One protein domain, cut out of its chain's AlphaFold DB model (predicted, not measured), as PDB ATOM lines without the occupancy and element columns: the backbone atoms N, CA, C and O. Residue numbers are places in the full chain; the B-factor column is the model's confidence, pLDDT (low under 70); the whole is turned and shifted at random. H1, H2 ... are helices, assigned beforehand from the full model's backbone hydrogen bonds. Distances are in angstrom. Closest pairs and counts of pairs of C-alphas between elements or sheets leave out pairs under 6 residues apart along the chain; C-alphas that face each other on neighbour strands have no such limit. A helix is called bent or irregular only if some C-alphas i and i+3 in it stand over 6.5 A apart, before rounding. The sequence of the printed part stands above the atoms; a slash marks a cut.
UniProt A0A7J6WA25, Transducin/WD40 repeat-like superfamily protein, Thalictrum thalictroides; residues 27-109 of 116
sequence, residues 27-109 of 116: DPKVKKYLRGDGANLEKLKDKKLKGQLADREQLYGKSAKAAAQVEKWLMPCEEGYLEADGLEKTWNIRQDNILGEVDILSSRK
ATOM      1  N   ASP A  27       0.226 -14.403 -12.833       63.41
ATOM      2  CA  ASP A  27      -0.265 -14.551 -11.460       63.41
ATOM      3  C   ASP A  27      -1.213 -15.741 -11.207       63.41
ATOM      4  O   ASP A  27      -1.026 -16.427 -10.194       63.41
ATOM      5  N   PRO A  28      -2.194 -16.080 -12.074       69.69
ATOM      6  CA  PRO A  28      -3.056 -17.232 -11.809       69.69
ATOM      7  C   PRO A  28      -2.321 -18.570 -11.976       69.69
ATOM      8  O   PRO A  28      -2.551 -19.486 -11.188       69.69
ATOM      9  N   LYS A  29      -1.395 -18.685 -12.941       76.69
ATOM     10  CA  LYS A  29      -0.593 -19.909 -13.138       76.69
ATOM     11  C   LYS A  29       0.498 -20.046 -12.082       76.69
ATOM     12  O   LYS A  29       0.754 -21.153 -11.622       76.69
ATOM     13  N   VAL A  30       1.092 -18.945 -11.616       82.12
ATOM     14  CA  VAL A  30       2.098 -18.978 -10.540       82.12
ATOM     15  C   VAL A  30       1.521 -19.605  -9.272       82.12
ATOM     16  O   VAL A  30       2.204 -20.423  -8.660       82.12
ATOM     17  N   LYS A  31       0.251 -19.330  -8.929       86.06
ATOM     18  CA  LYS A  31      -0.424 -19.951  -7.772       86.06
ATOM     19  C   LYS A  31      -0.400 -21.481  -7.800       86.06
ATOM     20  O   LYS A  31      -0.205 -22.083  -6.751       86.06
ATOM     21  N   LYS A  32      -0.531 -22.106  -8.977       87.75
ATOM     22  CA  LYS A  32      -0.450 -23.571  -9.149       87.75
ATOM     23  C   LYS A  32       0.911 -24.131  -8.725       87.75
ATOM     24  O   LYS A  32       0.987 -25.251  -8.228       87.75
ATOM     25  N   TYR A  33       1.977 -23.357  -8.922       88.19
ATOM     26  CA  TYR A  33       3.352 -23.760  -8.628       88.19
ATOM     27  C   TYR A  33       3.858 -23.274  -7.264       88.19
ATOM     28  O   TYR A  33       4.987 -23.596  -6.881       88.19
ATOM     29  N   LEU A  34       3.039 -22.531  -6.514       86.81
ATOM     30  CA  LEU A  34       3.311 -22.229  -5.112       86.81
ATOM     31  C   LEU A  34       3.086 -23.480  -4.255       86.81
ATOM     32  O   LEU A  34       2.201 -24.291  -4.512       86.81
ATOM     33  N   ARG A  35       3.893 -23.638  -3.204       83.62
ATOM     34  CA  ARG A  35       3.842 -24.792  -2.286       83.62
ATOM     35  C   ARG A  35       3.078 -24.477  -0.992       83.62
ATOM     36  O   ARG A  35       3.459 -24.954   0.072       83.62
ATOM     37  N   GLY A  36       2.022 -23.670  -1.091       84.12
ATOM     38  CA  GLY A  36       1.265 -23.133   0.044       84.12
ATOM     39  C   GLY A  36       1.617 -21.681   0.375       84.12
ATOM     40  O   GLY A  36       2.307 -21.014  -0.398       84.12
ATOM     41  N   ASP A  37       1.115 -21.202   1.514       80.00
ATOM     42  CA  ASP A  37       1.362 -19.839   1.992       80.00
ATOM     43  C   ASP A  37       2.802 -19.672   2.499       80.00
ATOM     44  O   ASP A  37       3.372 -20.568   3.130       80.00
ATOM     45  N   GLY A  38       3.385 -18.499   2.238       77.62
ATOM     46  CA  GLY A  38       4.749 -18.170   2.650       77.62
ATOM     47  C   GLY A  38       4.922 -18.158   4.173       77.62
ATOM     48  O   GLY A  38       4.023 -17.777   4.931       77.62
ATOM     49  N   ALA A  39       6.107 -18.551   4.643       79.81
ATOM     50  CA  ALA A  39       6.412 -18.554   6.071       79.81
ATOM     51  C   ALA A  39       6.458 -17.123   6.645       79.81
ATOM     52  O   ALA A  39       7.098 -16.230   6.091       79.81
ATOM     53  N   ASN A  40       5.843 -16.897   7.812       81.06
ATOM     54  CA  ASN A  40       5.935 -15.604   8.499       81.06
ATOM     55  C   ASN A  40       7.290 -15.466   9.222       81.06
ATOM     56  O   ASN A  40       7.491 -16.005  10.313       81.06
ATOM     57  N   LEU A  41       8.216 -14.717   8.617       80.44
ATOM     58  CA  LEU A  41       9.581 -14.507   9.122       80.44
ATOM     59  C   LEU A  41       9.710 -13.335  10.113       80.44
ATOM     60  O   LEU A  41      10.797 -13.100  10.652       80.44
ATOM     61  N   GLU A  42       8.642 -12.575  10.371       80.19
ATOM     62  CA  GLU A  42       8.701 -11.403  11.257       80.19
ATOM     63  C   GLU A  42       8.806 -11.791  12.729       80.19
ATOM     64  O   GLU A  42       9.517 -11.146  13.499       80.19
ATOM     65  N   LYS A  43       8.163 -12.899  13.105       86.69
ATOM     66  CA  LYS A  43       8.159 -13.418  14.481       86.69
ATOM     67  C   LYS A  43       9.468 -14.113  14.871       86.69
ATOM     68  O   LYS A  43       9.647 -14.481  16.034       86.69
ATOM     69  N   LEU A  44      10.378 -14.322  13.920       85.50
ATOM     70  CA  LEU A  44      11.596 -15.094  14.132       85.50
ATOM     71  C   LEU A  44      12.719 -14.233  14.730       85.50
ATOM     72  O   LEU A  44      13.141 -13.238  14.143       85.50
ATOM     73  N   LYS A  45      13.223 -14.644  15.900       87.50
ATOM     74  CA  LYS A  45      14.241 -13.904  16.669       87.50
ATOM     75  C   LYS A  45      15.675 -14.128  16.178       87.50
ATOM     76  O   LYS A  45      16.500 -13.224  16.292       87.50
ATOM     77  N   ASP A  46      15.984 -15.318  15.663       93.31
ATOM     78  CA  ASP A  46      17.331 -15.642  15.183       93.31
ATOM     79  C   ASP A  46      17.588 -15.022  13.803       93.31
ATOM     80  O   ASP A  46      16.918 -15.342  12.819       93.31
ATOM     81  N   LYS A  47      18.603 -14.152  13.729       90.94
ATOM     82  CA  LYS A  47      19.007 -13.454  12.504       90.94
ATOM     83  C   LYS A  47      19.541 -14.413  11.440       90.94
ATOM     84  O   LYS A  47      19.290 -14.189  10.257       90.94
ATOM     85  N   LYS A  48      20.256 -15.473  11.839       92.44
ATOM     86  CA  LYS A  48      20.863 -16.415  10.888       92.44
ATOM     87  C   LYS A  48      19.791 -17.273  10.228       92.44
ATOM     88  O   LYS A  48      19.742 -17.348   9.002       92.44
ATOM     89  N   LEU A  49      18.904 -17.857  11.032       89.62
ATOM     90  CA  LEU A  49      17.779 -18.636  10.522       89.62
ATOM     91  C   LEU A  49      16.823 -17.773   9.685       89.62
ATOM     92  O   LEU A  49      16.352 -18.224   8.644       89.62
ATOM     93  N   LYS A  50      16.588 -16.515  10.083       91.25
ATOM     94  CA  LYS A  50      15.762 -15.576   9.309       91.25
ATOM     95  C   LYS A  50      16.320 -15.318   7.911       91.25
ATOM     96  O   LYS A  50      15.555 -15.383   6.955       91.25
ATOM     97  N   GLY A  51      17.628 -15.080   7.784       90.62
ATOM     98  CA  GLY A  51      18.277 -14.926   6.477       90.62
ATOM     99  C   GLY A  51      18.157 -16.189   5.625       90.62
ATOM    100  O   GLY A  51      17.664 -16.135   4.505       90.62
ATOM    101  N   GLN A  52      18.489 -17.350   6.197       92.00
ATOM    102  CA  GLN A  52      18.417 -18.632   5.483       92.00
ATOM    103  C   GLN A  52      17.010 -18.974   4.978       92.00
ATOM    104  O   GLN A  52      16.865 -19.561   3.904       92.00
ATOM    105  N   LEU A  53      15.977 -18.647   5.756       90.44
ATOM    106  CA  LEU A  53      14.590 -18.848   5.346       90.44
ATOM    107  C   LEU A  53      14.149 -17.823   4.299       90.44
ATOM    108  O   LEU A  53      13.455 -18.206   3.363       90.44
ATOM    109  N   ALA A  54      14.579 -16.563   4.409       89.44
ATOM    110  CA  ALA A  54      14.274 -15.538   3.413       89.44
ATOM    111  C   ALA A  54      14.862 -15.889   2.035       89.44
ATOM    112  O   ALA A  54      14.154 -15.819   1.030       89.44
ATOM    113  N   ASP A  55      16.114 -16.351   1.994       91.62
ATOM    114  CA  ASP A  55      16.776 -16.774   0.754       91.62
ATOM    115  C   ASP A  55      16.053 -17.967   0.109       91.62
ATOM    116  O   ASP A  55      15.860 -18.020  -1.110       91.62
ATOM    117  N   ARG A  56      15.614 -18.928   0.933       90.06
ATOM    118  CA  ARG A  56      14.834 -20.086   0.476       90.06
ATOM    119  C   ARG A  56      13.471 -19.682  -0.070       90.06
ATOM    120  O   ARG A  56      13.090 -20.172  -1.129       90.06
ATOM    121  N   GLU A  57      12.769 -18.787   0.615       88.56
ATOM    122  CA  GLU A  57      11.464 -18.292   0.176       88.56
ATOM    123  C   GLU A  57      11.577 -17.556  -1.164       88.56
ATOM    124  O   GLU A  57      10.812 -17.810  -2.097       88.56
ATOM    125  N   GLN A  58      12.608 -16.720  -1.319       89.00
ATOM    126  CA  GLN A  58      12.894 -16.062  -2.591       89.00
ATOM    127  C   GLN A  58      13.174 -17.082  -3.707       89.00
ATOM    128  O   GLN A  58      12.696 -16.913  -4.833       89.00
ATOM    129  N   LEU A  59      13.931 -18.143  -3.413       91.44
ATOM    130  CA  LEU A  59      14.211 -19.213  -4.372       91.44
ATOM    131  C   LEU A  59      12.932 -19.956  -4.779       91.44
ATOM    132  O   LEU A  59      12.756 -20.250  -5.964       91.44
ATOM    133  N   TYR A  60      12.025 -20.227  -3.839       88.94
ATOM    134  CA  TYR A  60      10.733 -20.846  -4.137       88.94
ATOM    135  C   TYR A  60       9.867 -19.952  -5.023       88.94
ATOM    136  O   TYR A  60       9.359 -20.432  -6.038       88.94
ATOM    137  N   GLY A  61       9.785 -18.652  -4.726       88.12
ATOM    138  CA  GLY A  61       9.074 -17.690  -5.569       88.12
ATOM    139  C   GLY A  61       9.639 -17.618  -6.992       88.12
ATOM    140  O   GLY A  61       8.884 -17.660  -7.964       88.12
ATOM    141  N   LYS A  62      10.972 -17.581  -7.142       90.56
ATOM    142  CA  LYS A  62      11.637 -17.620  -8.459       90.56
ATOM    143  C   LYS A  62      11.361 -18.928  -9.203       90.56
ATOM    144  O   LYS A  62      11.069 -18.902 -10.395       90.56
ATOM    145  N   SER A  63      11.412 -20.056  -8.498       89.88
ATOM    146  CA  SER A  63      11.165 -21.382  -9.078       89.88
ATOM    147  C   SER A  63       9.724 -21.529  -9.567       89.88
ATOM    148  O   SER A  63       9.506 -22.034 -10.665       89.88
ATOM    149  N   ALA A  64       8.745 -21.045  -8.796       90.06
ATOM    150  CA  ALA A  64       7.336 -21.071  -9.184       90.06
ATOM    151  C   ALA A  64       7.075 -20.215 -10.434       90.06
ATOM    152  O   ALA A  64       6.384 -20.657 -11.351       90.06
ATOM    153  N   LYS A  65       7.685 -19.023 -10.511       90.31
ATOM    154  CA  LYS A  65       7.619 -18.160 -11.702       90.31
ATOM    155  C   LYS A  65       8.235 -18.825 -12.932       90.31
ATOM    156  O   LYS A  65       7.607 -18.839 -13.986       90.31
ATOM    157  N   ALA A  66       9.423 -19.412 -12.789       90.56
ATOM    158  CA  ALA A  66      10.088 -20.113 -13.883       90.56
ATOM    159  C   ALA A  66       9.259 -21.313 -14.378       90.56
ATOM    160  O   ALA A  66       9.087 -21.482 -15.581       90.56
ATOM    161  N   ALA A  67       8.687 -22.105 -13.467       89.75
ATOM    162  CA  ALA A  67       7.823 -23.230 -13.825       89.75
ATOM    163  C   ALA A  67       6.551 -22.779 -14.566       89.75
ATOM    164  O   ALA A  67       6.225 -23.336 -15.613       89.75
ATOM    165  N   ALA A  68       5.883 -21.727 -14.080       90.44
ATOM    166  CA  ALA A  68       4.716 -21.146 -14.750       90.44
ATOM    167  C   ALA A  68       5.057 -20.608 -16.148       90.44
ATOM    168  O   ALA A  68       4.257 -20.707 -17.079       90.44
ATOM    169  N   GLN A  69       6.259 -20.055 -16.310       89.62
ATOM    170  CA  GLN A  69       6.737 -19.572 -17.596       89.62
ATOM    171  C   GLN A  69       6.979 -20.719 -18.583       89.62
ATOM    172  O   GLN A  69       6.549 -20.638 -19.731       89.62
ATOM    173  N   VAL A  70       7.607 -21.807 -18.137       90.50
ATOM    174  CA  VAL A  70       7.793 -23.012 -18.960       90.50
ATOM    175  C   VAL A  70       6.443 -23.570 -19.409       90.50
ATOM    176  O   VAL A  70       6.278 -23.874 -20.586       90.50
ATOM    177  N   GLU A  71       5.457 -23.633 -18.512       87.62
ATOM    178  CA  GLU A  71       4.105 -24.088 -18.856       87.62
ATOM    179  C   GLU A  71       3.431 -23.188 -19.904       87.62
ATOM    180  O   GLU A  71       2.763 -23.689 -20.801       87.62
ATOM    181  N   LYS A  72       3.598 -21.859 -19.810       86.62
ATOM    182  CA  LYS A  72       2.963 -20.907 -20.738       86.62
ATOM    183  C   LYS A  72       3.615 -20.891 -22.122       86.62
ATOM    184  O   LYS A  72       2.897 -20.730 -23.099       86.62
ATOM    185  N   TRP A  73       4.939 -20.999 -22.205       87.06
ATOM    186  CA  TRP A  73       5.667 -20.699 -23.446       87.06
ATOM    187  C   TRP A  73       6.378 -21.893 -24.075       87.06
ATOM    188  O   TRP A  73       6.680 -21.853 -25.261       87.06
ATOM    189  N   LEU A  74       6.701 -22.923 -23.289       90.44
ATOM    190  CA  LEU A  74       7.552 -24.031 -23.727       90.44
ATOM    191  C   LEU A  74       6.803 -25.369 -23.793       90.44
ATOM    192  O   LEU A  74       7.402 -26.385 -24.143       90.44
ATOM    193  N   MET A  75       5.513 -25.393 -23.443       89.94
ATOM    194  CA  MET A  75       4.704 -26.600 -23.573       89.94
ATOM    195  C   MET A  75       4.452 -26.893 -25.062       89.94
ATOM    196  O   MET A  75       3.972 -26.016 -25.774       89.94
ATOM    197  N   PRO A  76       4.774 -28.104 -25.557       90.94
ATOM    198  CA  PRO A  76       4.707 -28.413 -26.987       90.94
ATOM    199  C   PRO A  76       3.303 -28.784 -27.481       90.94
ATOM    200  O   PRO A  76       3.092 -28.898 -28.682       90.94
ATOM    201  N   CYS A  77       2.376 -29.055 -26.565       87.75
ATOM    202  CA  CYS A  77       1.046 -29.560 -26.865       87.75
ATOM    203  C   CYS A  77       0.027 -28.759 -26.069       87.75
ATOM    204  O   CYS A  77       0.258 -28.454 -24.899       87.75
ATOM    205  N   GLU A  78      -1.097 -28.465 -26.700       88.50
ATOM    206  CA  GLU A  78      -2.235 -27.826 -26.055       88.50
ATOM    207  C   GLU A  78      -3.213 -28.888 -25.548       88.50
ATOM    208  O   GLU A  78      -3.161 -30.060 -25.939       88.50
ATOM    209  N   GLU A  79      -4.081 -28.487 -24.627       89.31
ATOM    210  CA  GLU A  79      -5.163 -29.338 -24.153       89.31
ATOM    211  C   GLU A  79      -6.253 -29.457 -25.225       89.31
ATOM    212  O   GLU A  79      -6.665 -28.469 -25.827       89.31
ATOM    213  N   GLY A  80      -6.718 -30.681 -25.483       90.81
ATOM    214  CA  GLY A  80      -7.862 -30.901 -26.362       90.81
ATOM    215  C   GLY A  80      -9.159 -30.544 -25.642       90.81
ATOM    216  O   GLY A  80      -9.372 -30.982 -24.509       90.81
ATOM    217  N   TYR A  81     -10.038 -29.796 -26.302       92.88
ATOM    218  CA  TYR A  81     -11.354 -29.432 -25.784       92.88
ATOM    219  C   TYR A  81     -12.446 -29.667 -26.833       92.88
ATOM    220  O   TYR A  81     -12.177 -29.748 -28.030       92.88
ATOM    221  N   LEU A  82     -13.686 -29.810 -26.364       92.12
ATOM    222  CA  LEU A  82     -14.878 -29.908 -27.199       92.12
ATOM    223  C   LEU A  82     -15.876 -28.861 -26.719       92.12
ATOM    224  O   LEU A  82     -16.452 -28.989 -25.636       92.12
ATOM    225  N   GLU A  83     -16.064 -27.830 -27.529       91.25
ATOM    226  CA  GLU A  83     -17.039 -26.771 -27.296       91.25
ATOM    227  C   GLU A  83     -18.223 -26.959 -28.241       91.25
ATOM    228  O   GLU A  83     -18.067 -27.425 -29.366       91.25
ATOM    229  N   ALA A  84     -19.426 -26.661 -27.752       91.75
ATOM    230  CA  ALA A  84     -20.631 -26.752 -28.560       91.75
ATOM    231  C   ALA A  84     -20.965 -25.390 -29.171       91.75
ATOM    232  O   ALA A  84     -20.878 -24.362 -28.496       91.75
ATOM    233  N   ASP A  85     -21.429 -25.403 -30.420       86.25
ATOM    234  CA  ASP A  85     -21.843 -24.192 -31.112       86.25
ATOM    235  C   ASP A  85     -23.257 -23.775 -30.696       86.25
ATOM    236  O   ASP A  85     -24.256 -24.436 -30.994       86.25
ATOM    237  N   GLY A  86     -23.352 -22.624 -30.026       86.94
ATOM    238  CA  GLY A  86     -24.602 -21.911 -29.760       86.94
ATOM    239  C   GLY A  86     -25.663 -22.724 -29.007       86.94
ATOM    240  O   GLY A  86     -25.739 -22.677 -27.781       86.94
ATOM    241  N   LEU A  87     -26.547 -23.390 -29.757       87.19
ATOM    242  CA  LEU A  87     -27.694 -24.158 -29.250       87.19
ATOM    243  C   LEU A  87     -27.396 -25.654 -29.077       87.19
ATOM    244  O   LEU A  87     -28.198 -26.365 -28.460       87.19
ATOM    245  N   GLU A  88     -26.286 -26.146 -29.628       87.75
ATOM    246  CA  GLU A  88     -25.900 -27.541 -29.469       87.75
ATOM    247  C   GLU A  88     -25.425 -27.829 -28.044       87.75
ATOM    248  O   GLU A  88     -24.951 -26.964 -27.308       87.75
ATOM    249  N   LYS A  89     -25.584 -29.084 -27.623       91.88
ATOM    250  CA  LYS A  89     -25.138 -29.549 -26.309       91.88
ATOM    251  C   LYS A  89     -24.039 -30.576 -26.513       91.88
ATOM    252  O   LYS A  89     -24.216 -31.497 -27.303       91.88
ATOM    253  N   THR A  90     -22.952 -30.468 -25.754       92.31
ATOM    254  CA  THR A  90     -21.754 -31.314 -25.915       92.31
ATOM    255  C   THR A  90     -22.040 -32.815 -25.825       92.31
ATOM    256  O   THR A  90     -21.435 -33.605 -26.538       92.31
ATOM    257  N   TRP A  91     -23.015 -33.228 -25.013       91.94
ATOM    258  CA  TRP A  91     -23.410 -34.635 -24.870       91.94
ATOM    259  C   TRP A  91     -24.201 -35.206 -26.060       91.94
ATOM    260  O   TRP A  91     -24.397 -36.417 -26.120       91.94
ATOM    261  N   ASN A  92     -24.659 -34.368 -26.997       93.19
ATOM    262  CA  ASN A  92     -25.323 -34.808 -28.232       93.19
ATOM    263  C   ASN A  92     -24.343 -35.075 -29.385       93.19
ATOM    264  O   ASN A  92     -24.761 -35.545 -30.445       93.19
ATOM    265  N   ILE A  93     -23.056 -34.775 -29.209       92.94
ATOM    266  CA  ILE A  93     -22.050 -34.937 -30.258       92.94
ATOM    267  C   ILE A  93     -21.710 -36.428 -30.400       92.94
ATOM    268  O   ILE A  93     -21.332 -37.096 -29.438       92.94
ATOM    269  N   ARG A  94     -21.870 -36.969 -31.613       94.31
ATOM    270  CA  ARG A  94     -21.632 -38.394 -31.913       94.31
ATOM    271  C   ARG A  94     -20.141 -38.690 -32.093       94.31
ATOM    272  O   ARG A  94     -19.423 -37.875 -32.664       94.31
ATOM    273  N   GLN A  95     -19.712 -39.901 -31.723       91.88
ATOM    274  CA  GLN A  95     -18.325 -40.359 -31.911       91.88
ATOM    275  C   GLN A  95     -17.892 -40.342 -33.384       91.88
ATOM    276  O   GLN A  95     -16.794 -39.885 -33.685       91.88
ATOM    277  N   ASP A  96     -18.780 -40.727 -34.307       93.44
ATOM    278  CA  ASP A  96     -18.509 -40.660 -35.751       93.44
ATOM    279  C   ASP A  96     -18.210 -39.231 -36.231       93.44
ATOM    280  O   ASP A  96     -17.384 -39.038 -37.119       93.44
ATOM    281  N   ASN A  97     -18.865 -38.225 -35.635       92.88
ATOM    282  CA  ASN A  97     -18.620 -36.824 -35.977       92.88
ATOM    283  C   ASN A  97     -17.249 -36.382 -35.448       92.88
ATOM    284  O   ASN A  97     -16.479 -35.784 -36.186       92.88
ATOM    285  N   ILE A  98     -16.910 -36.732 -34.199       93.38
ATOM    286  CA  ILE A  98     -15.595 -36.424 -33.608       93.38
ATOM    287  C   ILE A  98     -14.480 -37.031 -34.465       93.38
ATOM    288  O   ILE A  98     -13.496 -36.365 -34.772       93.38
ATOM    289  N   LEU A  99     -14.657 -38.280 -34.895       94.38
ATOM    290  CA  LEU A  99     -13.698 -39.012 -35.717       94.38
ATOM    291  C   LEU A  99     -13.397 -38.368 -37.073       94.38
ATOM    292  O   LEU A  99     -12.287 -38.554 -37.581       94.38
ATOM    293  N   GLY A 100     -14.374 -37.661 -37.647       93.44
ATOM    294  CA  GLY A 100     -14.229 -36.935 -38.907       93.44
ATOM    295  C   GLY A 100     -13.493 -35.602 -38.770       93.44
ATOM    296  O   GLY A 100     -12.830 -35.192 -39.719       93.44
ATOM    297  N   GLU A 101     -13.575 -34.961 -37.602       93.12
ATOM    298  CA  GLU A 101     -12.993 -33.632 -37.359       93.12
ATOM    299  C   GLU A 101     -11.581 -33.686 -36.748       93.12
ATOM    300  O   GLU A 101     -10.793 -32.753 -36.908       93.12
ATOM    301  N   VAL A 102     -11.223 -34.769 -36.045       94.31
ATOM    302  CA  VAL A 102      -9.877 -34.928 -35.464       94.31
ATOM    303  C   VAL A 102      -8.826 -35.343 -36.500       94.31
ATOM    304  O   VAL A 102      -9.121 -35.865 -37.573       94.31
ATOM    305  N   ASP A 103      -7.550 -35.170 -36.148       93.56
ATOM    306  CA  ASP A 103      -6.432 -35.579 -36.991       93.56
ATOM    307  C   ASP A 103      -6.397 -37.103 -37.239       93.56
ATOM    308  O   ASP A 103      -6.832 -37.918 -36.421       93.56
ATOM    309  N   ILE A 104      -5.802 -37.513 -38.361       94.19
ATOM    310  CA  ILE A 104      -5.800 -38.918 -38.800       94.19
ATOM    311  C   ILE A 104      -5.050 -39.842 -37.817       94.19
ATOM    312  O   ILE A 104      -5.304 -41.049 -37.786       94.19
ATOM    313  N   LEU A 105      -4.087 -39.342 -37.031       94.50
ATOM    314  CA  LEU A 105      -3.399 -40.177 -36.038       94.50
ATOM    315  C   LEU A 105      -4.290 -40.418 -34.821       94.50
ATOM    316  O   LEU A 105      -4.280 -41.525 -34.280       94.50
ATOM    317  N   SER A 106      -5.076 -39.429 -34.406       93.06
ATOM    318  CA  SER A 106      -6.045 -39.588 -33.317       93.06
ATOM    319  C   SER A 106      -7.290 -40.361 -33.741       93.06
ATOM    320  O   SER A 106      -7.744 -41.213 -32.980       93.06
ATOM    321  N   SER A 107      -7.762 -40.174 -34.977       94.19
ATOM    322  CA  SER A 107      -8.916 -40.884 -35.554       94.19
ATOM    323  C   SER A 107      -8.732 -42.413 -35.611       94.19
ATOM    324  O   SER A 107      -9.697 -43.169 -35.615       94.19
ATOM    325  N   ARG A 108      -7.484 -42.906 -35.585       93.75
ATOM    326  CA  ARG A 108      -7.161 -44.350 -35.563       93.75
ATOM    327  C   ARG A 108      -7.123 -44.981 -34.167       93.75
ATOM    328  O   ARG A 108      -6.984 -46.197 -34.065       93.75
ATOM    329  N   LYS A 109      -7.155 -44.176 -33.103       94.56
ATOM    330  CA  LYS A 109      -7.049 -44.646 -31.712       94.56
ATOM    331  C   LYS A 109      -8.338 -45.228 -31.117       94.56
ATOM    332  O   LYS A 109      -8.192 -46.078 -30.243       94.56
TER     333      LYS A 109
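This is residues 27 to 109 of the 116 residues of the protein "Transducin/WD40 repeat-like superfamily protein" of Thalictrum thalictroides (UniProt A0A7J6WA25). One long straight helix, H2, makes an arm, and a small loose head with H3 and H4 lies beyond its last residue, joined to it by the unnamed residues 74 to 94, a thin neck of which residues 74 to 81 stand free. Before H2, the short helix H1 crosses its second half, and the unnamed residues 34 to 46 run beside H2 back to its first residue, so that this part of the chain folds back like a long loop. The printed part has 83 residues with four named helices, H1, H2, H3 and H4 in that order along the chain, and no named strand; the class is all helix. The whole is extended, with a radius of gyration of the C-alphas of 22.8 A, and its C-alphas span 67 by 28 by 19 A, a rod in outline.

H2 is the longest helix, residues 47 to 73, 27 residues, and measures 39.0 A from its first to its last C-alpha. C-alpha 47 is at (19.007, -13.454, 12.504) and C-alpha 73 at (5.667, -20.699, -23.446), and most of the change between them is in z. H1 holds residues 27 to 33 and measures 10.3 A; C-alpha 27 is at (-0.265, -14.551, -11.460). H3 holds residues 95 to 101 and measures 10.2 A. H4 holds residues 104 to 107, four residues, and measures 4.9 A; C-alpha 107 is at (-8.916, -40.884, -35.554).

H2 touches H1, with residues 64 to 68 of H2 alone. There are 11 pairs of C-alphas within 8 A, and the closest are those of Tyr 33 and Ala 64, 4.8 A apart. The centres of H1 and H2 are 12.9 A apart, and their lines are about perpendicular at 71 degrees, but only just. H2 and H3 are apart, though they follow each other in the chain, and H2 and H4 are apart as well. H1 is apart from both H3 and H4. H3 and H4 are close but not clearly touching, with 2 pairs of C-alphas within 8 A; the closest C-alphas are those of Leu 99 and Ser 107, 5.1 A apart, and the centres are 10.2 A apart. In H2 and H3 every O i to N i+4 pair is within hydrogen-bond range; in H1 it is 1 of 3, beside 2 of 4 O i to N i+3 pairs within range. H4 is too short for any O i to N i+4 pair, and its one O i to N i+3 pair is not within range. None of the helices is bent.

The two C-alphas farthest apart are those of Lys 45 and Asp 96, at 67.4 A, while the first and last printed C-alphas, those of Asp 27 and Lys 109, are 36.9 A apart. The link from H1 to H2 is long, 13 residues, and the link from H2 to H3 is long, 21 residues; the link from H3 to H4 is tight, 2 residues. Besides residues 73 to 81, of which 73 belongs to H2, residues 43 to 48 stand free, of which 47 and 48 belong to H2, and so do residues 100 to 106, of which 100 and 101 belong to H3 and 104 to 106 to H4. The printed part has no cut. The mean pLDDT of the printed part is 88.8, and low confidence, under 70, is found at residues 27 to 28, which belong to H1; the mean over H1 is 79.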